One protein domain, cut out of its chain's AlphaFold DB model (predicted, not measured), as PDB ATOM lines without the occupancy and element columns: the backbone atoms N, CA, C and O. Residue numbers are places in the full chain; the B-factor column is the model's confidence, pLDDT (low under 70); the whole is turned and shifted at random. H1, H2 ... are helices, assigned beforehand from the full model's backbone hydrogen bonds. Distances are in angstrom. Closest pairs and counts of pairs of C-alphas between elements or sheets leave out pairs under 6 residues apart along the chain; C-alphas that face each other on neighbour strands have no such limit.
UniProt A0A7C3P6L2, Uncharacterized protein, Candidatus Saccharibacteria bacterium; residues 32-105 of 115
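What this domain is: This is residues 32 to 105 of the 115 residues of an uncharacterized protein of Candidatus Saccharibacteria bacterium (UniProt A0A7C3P6L2). Three long helices make a flat zigzag: H1 and H2 pack side by side as a helical hairpin, and H3 runs back beyond H2, across a gap. Residues 92 to 97, which belong to H3, and residues 99 to 105, of which 99 to 103 belong to H3, stand free. The 74 printed residues, all helix in class, hold H1, H2 and H3 in chain order; the whole is only just loose, close to compact, with a radius of gyration of the C-alphas of 13.7 A, spanning 43 by 26 by 10 A.

How they stand to each other: H1, residues 33 to 52, touches H2, residues 57 to 74, opposite ways at a shallow tilt of 19 degrees; their closest C-alphas, of Gly 47 and Phe 64, are 4.0 A apart. H3, residues 81 to 103, is near H2, with 6 pairs of C-alphas within 10 A. H1 and H3 are apart. Every O i to N i+4 pair is within hydrogen-bond range in H2 and H3, and 15 of 16 in H1.

Where its parts are: H1 runs 29.5 A from C-alpha 33 at (13.700, 45.139, -22.739), H2 25.9 A, and H3 32.2 A to C-alpha 103 at (42.351, 55.245, -50.252).

The domain as a whole: The printed part has no cut and no long link. Mean pLDDT of the printed part is 72.5; 20 residues are under 70, among them 32 to 37 and 100 to 105.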
ATOM      1  N   SER A  32       9.667  45.667 -21.582       56.69
ATOM      2  CA  SER A  32      10.349  46.900 -22.013       56.69
ATOM      3  C   SER A  32      11.729  46.656 -22.639       56.69
ATOM      4  O   SER A  32      12.152  47.412 -23.516       56.69
ATOM      5  N   ASP A  33      12.378  45.553 -22.270       60.94
ATOM      6  CA  ASP A  33      13.700  45.139 -22.739       60.94
ATOM      7  C   ASP A  33      13.763  44.897 -24.260       60.94
ATOM      8  O   ASP A  33      14.812  45.049 -24.889       60.94
ATOM      9  N   ILE A  34      12.639  44.561 -24.901       61.94
ATOM     10  CA  ILE A  34      12.608  44.295 -26.347       61.94
ATOM     11  C   ILE A  34      12.677  45.575 -27.166       61.94
ATOM     12  O   ILE A  34      13.369  45.603 -28.185       61.94
ATOM     13  N   TYR A  35      12.022  46.648 -26.720       64.50
ATOM     14  CA  TYR A  35      12.138  47.955 -27.368       64.50
ATOM     15  C   TYR A  35      13.557  48.517 -27.240       64.50
ATOM     16  O   TYR A  35      14.081  49.092 -28.202       64.50
ATOM     17  N   ASP A  36      14.208  48.253 -26.108       67.81
ATOM     18  CA  ASP A  36      15.593  48.641 -25.848       67.81
ATOM     19  C   ASP A  36      16.602  47.946 -26.770       67.81
ATOM     20  O   ASP A  36      17.660  48.514 -27.046       67.81
ATOM     21  N   ILE A  37      16.270  46.764 -27.302       68.50
ATOM     22  CA  ILE A  37      17.084  46.029 -28.284       68.50
ATOM     23  C   ILE A  37      16.664  46.354 -29.731       68.50
ATOM     24  O   ILE A  37      17.519  46.546 -30.603       68.50
ATOM     25  N   LEU A  38      15.359  46.460 -30.004       74.69
ATOM     26  CA  LEU A  38      14.803  46.720 -31.340       74.69
ATOM     27  C   LEU A  38      15.168  48.100 -31.877       74.69
ATOM     28  O   LEU A  38      15.439  48.234 -33.074       74.69
ATOM     29  N   TRP A  39      15.187  49.127 -31.026       75.94
ATOM     30  CA  TRP A  39      15.515  50.481 -31.459       75.94
ATOM     31  C   TRP A  39      16.971  50.591 -31.957       75.94
ATOM     32  O   TRP A  39      17.172  50.977 -33.115       75.94
ATOM     33  N   PRO A  40      17.993  50.163 -31.188       78.25
ATOM     34  CA  PRO A  40      19.370  50.067 -31.673       78.25
ATOM     35  C   PRO A  40      19.538  49.226 -32.944       78.25
ATOM     36  O   PRO A  40      20.273  49.619 -33.855       78.25
ATOM     37  N   ALA A  41      18.833  48.093 -33.037       78.38
ATOM     38  CA  ALA A  41      18.873  47.231 -34.215       78.38
ATOM     39  C   ALA A  41      18.303  47.935 -35.456       78.38
ATOM     40  O   ALA A  41      18.901  47.884 -36.533       78.38
ATOM     41  N   THR A  42      17.200  48.668 -35.297       79.94
ATOM     42  CA  THR A  42      16.600  49.481 -36.362       79.94
ATOM     43  C   THR A  42      17.552  50.579 -36.830       79.94
ATOM     44  O   THR A  42      17.746  50.743 -38.033       79.94
ATOM     45  N   VAL A  43      18.213  51.287 -35.906       78.44
ATOM     46  CA  VAL A  43      19.223  52.307 -36.246       78.44
ATOM     47  C   VAL A  43      20.373  51.694 -37.051       78.44
ATOM     48  O   VAL A  43      20.789  52.259 -38.064       78.44
ATOM     49  N   SER A  44      20.843  50.506 -36.658       78.19
ATOM     50  CA  SER A  44      21.882  49.777 -37.392       78.19
ATOM     51  C   SER A  44      21.434  49.430 -38.819       78.19
ATOM     52  O   SER A  44      22.139  49.718 -39.790       78.19
ATOM     53  N   LEU A  45      20.214  48.907 -38.973       81.69
ATOM     54  CA  LEU A  45      19.630  48.580 -40.276       81.69
ATOM     55  C   LEU A  45      19.468  49.813 -41.172       81.69
ATOM     56  O   LEU A  45      19.824  49.761 -42.349       81.69
ATOM     57  N   VAL A  46      18.998  50.937 -40.630       81.06
ATOM     58  CA  VAL A  46      18.900  52.208 -41.370       81.06
ATOM     59  C   VAL A  46      20.277  52.659 -41.851       81.06
ATOM     60  O   VAL A  46      20.432  53.020 -43.019       81.06
ATOM     61  N   GLY A  47      21.297  52.568 -40.992       76.38
ATOM     62  CA  GLY A  47      22.682  52.832 -41.371       76.38
ATOM     63  C   GLY A  47      23.146  51.948 -42.530       76.38
ATOM     64  O   GLY A  47      23.684  52.449 -43.517       76.38
ATOM     65  N   MET A  48      22.852  50.647 -42.478       77.81
ATOM     66  CA  MET A  48      23.189  49.692 -43.540       77.81
ATOM     67  C   MET A  48      22.490  50.022 -44.869       77.81
ATOM     68  O   MET A  48      23.116  50.001 -45.935       77.81
ATOM     69  N   VAL A  49      21.213  50.406 -44.820       78.31
ATOM     70  CA  VAL A  49      20.468  50.876 -45.996       78.31
ATOM     71  C   VAL A  49      21.110  52.146 -46.554       78.31
ATOM     72  O   VAL A  49      21.325  52.246 -47.762       78.31
ATOM     73  N   MET A  50      21.508  53.092 -45.705       76.75
ATOM     74  CA  MET A  50      22.207  54.300 -46.143       76.75
ATOM     75  C   MET A  50      23.577  53.996 -46.763       76.75
ATOM     76  O   MET A  50      23.912  54.602 -47.782       76.75
ATOM     77  N   VAL A  51      24.328  53.015 -46.246       77.81
ATOM     78  CA  VAL A  51      25.582  52.527 -46.862       77.81
ATOM     79  C   VAL A  51      25.342  52.006 -48.279       77.81
ATOM     80  O   VAL A  51      26.170  52.232 -49.167       77.81
ATOM     81  N   SER A  52      24.205  51.348 -48.524       75.94
ATOM     82  CA  SER A  52      23.848  50.856 -49.862       75.94
ATOM     83  C   SER A  52      23.592  51.989 -50.868       75.94
ATOM     84  O   SER A  52      23.739  51.808 -52.082       75.94
ATOM     85  N   THR A  53      23.273  53.195 -50.383       76.75
ATOM     86  CA  THR A  53      23.115  54.381 -51.227       76.75
ATOM     87  C   THR A  53      24.465  55.065 -51.460       76.75
ATOM     88  O   THR A  53      25.140  55.504 -50.531       76.75
ATOM     89  N   LYS A  54      24.880  55.202 -52.730       68.50
ATOM     90  CA  LYS A  54      26.182  55.810 -53.083       68.50
ATOM     91  C   LYS A  54      26.369  57.229 -52.526       68.50
ATOM     92  O   LYS A  54      27.500  57.610 -52.247       68.50
ATOM     93  N   THR A  55      25.287  57.991 -52.371       70.06
ATOM     94  CA  THR A  55      25.319  59.413 -51.996       70.06
ATOM     95  C   THR A  55      25.561  59.641 -50.505       70.06
ATOM     96  O   THR A  55      26.207  60.615 -50.142       70.06
ATOM     97  N   MET A  56      25.081  58.745 -49.635       71.12
ATOM     98  CA  MET A  56      25.183  58.903 -48.176       71.12
ATOM     99  C   MET A  56      26.030  57.814 -47.522       71.12
ATOM    100  O   MET A  56      25.937  57.590 -46.318       71.12
ATOM    101  N   ARG A  57      26.883  57.140 -48.300       70.56
ATOM    102  CA  ARG A  57      27.604  55.948 -47.846       70.56
ATOM    103  C   ARG A  57      28.421  56.182 -46.572       70.56
ATOM    104  O   ARG A  57      28.379  55.348 -45.676       70.56
ATOM    105  N   ALA A  58      29.121  57.315 -46.474       72.31
ATOM    106  CA  ALA A  58      29.908  57.669 -45.290       72.31
ATOM    107  C   ALA A  58      29.025  57.881 -44.046       72.31
ATOM    108  O   ALA A  58      29.297  57.305 -42.997       72.31
ATOM    109  N   TYR A  59      27.926  58.629 -44.182       72.56
ATOM    110  CA  TYR A  59      26.961  58.850 -43.098       72.56
ATOM    111  C   TYR A  59      26.272  57.552 -42.667       72.56
ATOM    112  O   TYR A  59      26.111  57.306 -41.475       72.56
ATOM    113  N   GLY A  60      25.940  56.684 -43.624       76.25
ATOM    114  CA  GLY A  60      25.380  55.366 -43.346       76.25
ATOM    115  C   GLY A  60      26.310  54.497 -42.505       76.25
ATOM    116  O   GLY A  60      25.843  53.840 -41.582       76.25
ATOM    117  N   TYR A  61      27.624  54.534 -42.763       74.31
ATOM    118  CA  TYR A  61      28.598  53.802 -41.946       74.31
ATOM    119  C   TYR A  61      28.621  54.304 -40.503       74.31
ATOM    120  O   TYR A  61      28.662  53.492 -39.583       74.31
ATOM    121  N   VAL A  62      28.559  55.622 -40.299       77.00
ATOM    122  CA  VAL A  62      28.516  56.211 -38.953       77.00
ATOM    123  C   VAL A  62      27.240  55.790 -38.221       77.00
ATOM    124  O   VAL A  62      27.309  55.327 -37.087       77.00
ATOM    125  N   ILE A  63      26.083  55.878 -38.882       76.88
ATOM    126  CA  ILE A  63      24.784  55.506 -38.299       76.88
ATOM    127  C   ILE A  63      24.726  54.005 -37.986       76.88
ATOM    128  O   ILE A  63      24.271  53.621 -36.909       76.88
ATOM    129  N   PHE A  64      25.251  53.162 -38.880       82.00
ATOM    130  CA  PHE A  64      25.375  51.723 -38.654       82.00
ATOM    131  C   PHE A  64      26.199  51.437 -37.395       82.00
ATOM    132  O   PHE A  64      25.759  50.686 -36.529       82.00
ATOM    133  N   TRP A  65      27.361  52.079 -37.259       77.12
ATOM    134  CA  TRP A  65      28.235  51.906 -36.101       77.12
ATOM    135  C   TRP A  65      27.600  52.368 -34.792       77.12
ATOM    136  O   TRP A  65      27.752  51.688 -33.781       77.12
ATOM    137  N   ILE A  66      26.858  53.478 -34.806       78.25
ATOM    138  CA  ILE A  66      26.111  53.945 -33.632       78.25
ATOM    139  C   ILE A  66      25.067  52.899 -33.223       78.25
ATOM    140  O   ILE A  66      25.040  52.491 -32.065       78.25
ATOM    141  N   GLY A  67      24.250  52.417 -34.166       76.12
ATOM    142  CA  GLY A  67      23.248  51.384 -33.890       76.12
ATOM    143  C   GLY A  67      23.875  50.082 -33.387       76.12
ATOM    144  O   GLY A  67      23.440  49.527 -32.382       76.12
ATOM    145  N   PHE A  68      24.955  49.632 -34.025       78.19
ATOM    146  CA  PHE A  68      25.691  48.433 -33.632       78.19
ATOM    147  C   PHE A  68      26.283  48.539 -32.218       78.19
ATOM    148  O   PHE A  68      26.127  47.618 -31.420       78.19
ATOM    149  N   LEU A  69      26.903  49.669 -31.867       79.19
ATOM    150  CA  LEU A  69      27.434  49.905 -30.520       79.19
ATOM    151  C   LEU A  69      26.342  49.914 -29.453       79.19
ATOM    152  O   LEU A  69      26.550  49.389 -28.359       79.19
ATOM    153  N   LEU A  70      25.184  50.495 -29.768       78.88
ATOM    154  CA  LEU A  70      24.034  50.485 -28.874       78.88
ATOM    155  C   LEU A  70      23.507  49.056 -28.667       78.88
ATOM    156  O   LEU A  70      23.252  48.688 -27.527       78.88
ATOM    157  N   VAL A  71      23.446  48.220 -29.712       77.25
ATOM    158  CA  VAL A  71      23.099  46.791 -29.570       77.25
ATOM    159  C   VAL A  71      24.109  46.075 -28.671       77.25
ATOM    160  O   VAL A  71      23.708  45.422 -27.711       77.25
ATOM    161  N   LEU A  72      25.414  46.231 -28.929       74.19
ATOM    162  CA  LEU A  72      26.475  45.602 -28.130       74.19
ATOM    163  C   LEU A  72      26.441  46.024 -26.655       74.19
ATOM    164  O   LEU A  72      26.766  45.223 -25.776       74.19
ATOM    165  N   ARG A  73      26.032  47.268 -26.382       75.00
ATOM    166  CA  ARG A  73      25.809  47.758 -25.021       75.00
ATOM    167  C   ARG A  73      24.677  46.998 -24.334       75.00
ATOM    168  O   ARG A  73      24.854  46.613 -23.184       75.00
ATOM    169  N   GLN A  74      23.562  46.774 -25.028       72.25
ATOM    170  CA  GLN A  74      22.382  46.118 -24.454       72.25
ATOM    171  C   GLN A  74      22.604  44.632 -24.188       72.25
ATOM    172  O   GLN A  74      22.233  44.133 -23.134       72.25
ATOM    173  N   ILE A  75      23.317  43.933 -25.076       73.81
ATOM    174  CA  ILE A  75      23.722  42.537 -24.826       73.81
ATOM    175  C   ILE A  75      24.932  42.420 -23.884       73.81
ATOM    176  O   ILE A  75      25.540  41.360 -23.755       73.81
ATOM    177  N   ASN A  76      25.291  43.526 -23.230       69.50
ATOM    178  CA  ASN A  76      26.287  43.618 -22.178       69.50
ATOM    179  C   ASN A  76      27.691  43.108 -22.558       69.50
ATOM    180  O   ASN A  76      28.476  42.682 -21.710       69.50
ATOM    181  N   VAL A  77      28.049  43.194 -23.843       71.81
ATOM    182  CA  VAL A  77      29.342  42.713 -24.360       71.81
ATOM    183  C   VAL A  77      30.513  43.464 -23.720       71.81
ATOM    184  O   VAL A  77      31.565  42.876 -23.472       71.81
ATOM    185  N   PHE A  78      30.320  44.737 -23.364       73.12
ATOM    186  CA  PHE A  78      31.335  45.561 -22.699       73.12
ATOM    187  C   PHE A  78      31.637  45.158 -21.256       73.12
ATOM    188  O   PHE A  78      32.617  45.649 -20.699       73.12
ATOM    189  N   SER A  79      30.841  44.276 -20.652       72.75
ATOM    190  CA  SER A  79      31.108  43.799 -19.294       72.75
ATOM    191  C   SER A  79      32.266  42.809 -19.222       72.75
ATOM    192  O   SER A  79      32.862  42.652 -18.162       72.75
ATOM    193  N   SER A  80      32.628  42.173 -20.341       78.38
ATOM    194  CA  SER A  80      33.769  41.258 -20.399       78.38
ATOM    195  C   SER A  80      34.969  41.902 -21.091       78.38
ATOM    196  O   SER A  80      34.827  42.598 -22.100       78.38
ATOM    197  N   ASP A  81      36.175  41.628 -20.596       78.75
ATOM    198  CA  ASP A  81      37.408  42.093 -21.245       78.75
ATOM    199  C   ASP A  81      37.588  41.478 -22.642       78.75
ATOM    200  O   ASP A  81      38.084  42.135 -23.561       78.75
ATOM    201  N   ALA A  82      37.079  40.257 -22.842       72.88
ATOM    202  CA  ALA A  82      36.986  39.622 -24.152       72.88
ATOM    203  C   ALA A  82      36.111  40.442 -25.116       72.88
ATOM    204  O   ALA A  82      36.532  40.732 -26.233       72.88
ATOM    205  N   GLY A  83      34.931  40.886 -24.682       67.38
ATOM    206  CA  GLY A  83      34.025  41.691 -25.499       67.38
ATOM    207  C   GLY A  83      34.583  43.071 -25.847       67.38
ATOM    208  O   GLY A  83      34.467  43.506 -26.994       67.38
ATOM    209  N   LYS A  84      35.279  43.730 -24.910       71.50
ATOM    210  CA  LYS A  84      36.018  44.978 -25.190       71.50
ATOM    211  C   LYS A  84      37.119  44.757 -26.231       71.50
ATOM    212  O   LYS A  84      37.260  45.553 -27.156       71.50
ATOM    213  N   THR A  85      37.864  43.659 -26.115       75.12
ATOM    214  CA  THR A  85      38.945  43.309 -27.049       75.12
ATOM    215  C   THR A  85      38.404  43.011 -28.448       75.12
ATOM    216  O   THR A  85      38.920  43.537 -29.434       75.12
ATOM    217  N   ILE A  86      37.321  42.230 -28.544       69.69
ATOM    218  CA  ILE A  86      36.642  41.931 -29.813       69.69
ATOM    219  C   ILE A  86      36.128  43.219 -30.458       69.69
ATOM    220  O   ILE A  86      36.318  43.407 -31.657       69.69
ATOM    221  N   LEU A  87      35.545  44.141 -29.683       70.62
ATOM    222  CA  LEU A  87      35.099  45.431 -30.208       70.62
ATOM    223  C   LEU A  87      36.256  46.212 -30.842       70.62
ATOM    224  O   LEU A  87      36.139  46.655 -31.984       70.62
ATOM    225  N   VAL A  88      37.365  46.369 -30.114       72.56
ATOM    226  CA  VAL A  88      38.548  47.092 -30.603       72.56
ATOM    227  C   VAL A  88      39.077  46.445 -31.880       72.56
ATOM    228  O   VAL A  88      39.395  47.148 -32.841       72.56
ATOM    229  N   LEU A  89      39.108  45.113 -31.937       67.50
ATOM    230  CA  LEU A  89      39.551  44.373 -33.112       67.50
ATOM    231  C   LEU A  89      38.628  44.610 -34.318       67.50
ATOM    232  O   LEU A  89      39.104  44.958 -35.398       67.50
ATOM    233  N   VAL A  90      37.309  44.493 -34.134       72.62
ATOM    234  CA  VAL A  90      36.317  44.715 -35.200       72.62
ATOM    235  C   VAL A  90      36.346  46.169 -35.679       72.62
ATOM    236  O   VAL A  90      36.323  46.406 -36.887       72.62
ATOM    237  N   MET A  91      36.459  47.148 -34.775       73.81
ATOM    238  CA  MET A  91      36.602  48.566 -35.131       73.81
ATOM    239  C   MET A  91      37.870  48.824 -35.941       73.81
ATOM    240  O   MET A  91      37.815  49.498 -36.970       73.81
ATOM    241  N   THR A  92      38.997  48.246 -35.521       71.81
ATOM    242  CA  THR A  92      40.286  48.416 -36.201       71.81
ATOM    243  C   THR A  92      40.251  47.805 -37.599       71.81
ATOM    244  O   THR A  92      40.601  48.475 -38.566       71.81
ATOM    245  N   LEU A  93      39.756  46.569 -37.738       70.38
ATOM    246  CA  LEU A  93      39.631  45.889 -39.032       70.38
ATOM    247  C   LEU A  93      38.674  46.619 -39.978       70.38
ATOM    248  O   LEU A  93      38.962  46.772 -41.165       70.38
ATOM    249  N   THR A  94      37.554  47.114 -39.454       73.25
ATOM    250  CA  THR A  94      36.575  47.855 -40.257       73.25
ATOM    251  C   THR A  94      37.127  49.209 -40.696       73.25
ATOM    252  O   THR A  94      36.934  49.601 -41.846       73.25
ATOM    253  N   GLY A  95      37.861  49.903 -39.819       72.25
ATOM    254  CA  GLY A  95      38.582  51.128 -40.155       72.25
ATOM    255  C   GLY A  95      39.640  50.894 -41.234       72.25
ATOM    256  O   GLY A  95      39.680  51.632 -42.217       72.25
ATOM    257  N   LEU A  96      40.427  49.820 -41.116       69.00
ATOM    258  CA  LEU A  96      41.430  49.444 -42.116       69.00
ATOM    259  C   LEU A  96      40.789  49.138 -43.479       69.00
ATOM    260  O   LEU A  96      41.260  49.615 -44.508       69.00
ATOM    261  N   GLY A  97      39.680  48.392 -43.484       69.06
ATOM    262  CA  GLY A  97      38.917  48.089 -44.695       69.06
ATOM    263  C   GLY A  97      38.341  49.343 -45.358       69.06
ATOM    264  O   GLY A  97      38.377  49.471 -46.580       69.06
ATOM    265  N   LEU A  98      37.863  50.307 -44.566       67.44
ATOM    266  CA  LEU A  98      37.409  51.609 -45.066       67.44
ATOM    267  C   LEU A  98      38.552  52.413 -45.688       67.44
ATOM    268  O   LEU A  98      38.379  52.951 -46.780       67.44
ATOM    269  N   VAL A  99      39.713  52.465 -45.031       70.69
ATOM    270  CA  VAL A  99      40.901  53.156 -45.554       70.69
ATOM    271  C   VAL A  99      41.382  52.512 -46.851       70.69
ATOM    272  O   VAL A  99      41.662  53.238 -47.795       70.69
ATOM    273  N   ALA A 100      41.411  51.183 -46.956       69.00
ATOM    274  CA  ALA A 100      41.797  50.501 -48.192       69.00
ATOM    275  C   ALA A 100      40.823  50.807 -49.349       69.00
ATOM    276  O   ALA A 100      41.236  51.160 -50.448       69.00
ATOM    277  N   VAL A 101      39.514  50.747 -49.089       66.19
ATOM    278  CA  VAL A 101      38.477  50.956 -50.116       66.19
ATOM    279  C   VAL A 101      38.353  52.424 -50.546       66.19
ATOM    280  O   VAL A 101      37.985  52.709 -51.689       66.19
ATOM    281  N   LEU A 102      38.603  53.369 -49.637       62.31
ATOM    282  CA  LEU A 102      38.525  54.806 -49.920       62.31
ATOM    283  C   LEU A 102      39.871  55.395 -50.364       62.31
ATOM    284  O   LEU A 102      39.875  56.350 -51.137       62.31
ATOM    285  N   GLY A 103      40.990  54.817 -49.927       58.50
ATOM    286  CA  GLY A 103      42.351  55.245 -50.252       58.50
ATOM    287  C   GLY A 103      42.702  55.066 -51.728       58.50
ATOM    288  O   GLY A 103      43.259  55.982 -52.326       58.50
ATOM    289  N   ASP A 104      42.261  53.973 -52.358       55.62
ATOM    290  CA  ASP A 104      42.446  53.741 -53.803       55.62
ATOM    291  C   ASP A 104      41.753  54.796 -54.684       55.62
ATOM    292  O   ASP A 104      42.132  55.017 -55.834       55.62
ATOM    293  N   LYS A 105      40.738  55.495 -54.157       53.50
ATOM    294  CA  LYS A 105      40.078  56.601 -54.870       53.50
ATOM    295  C   LYS A 105      40.804  57.940 -54.743       53.50
ATOM    296  O   LYS A 105      40.398  58.894 -55.403       53.50
TER     297      LYS A 105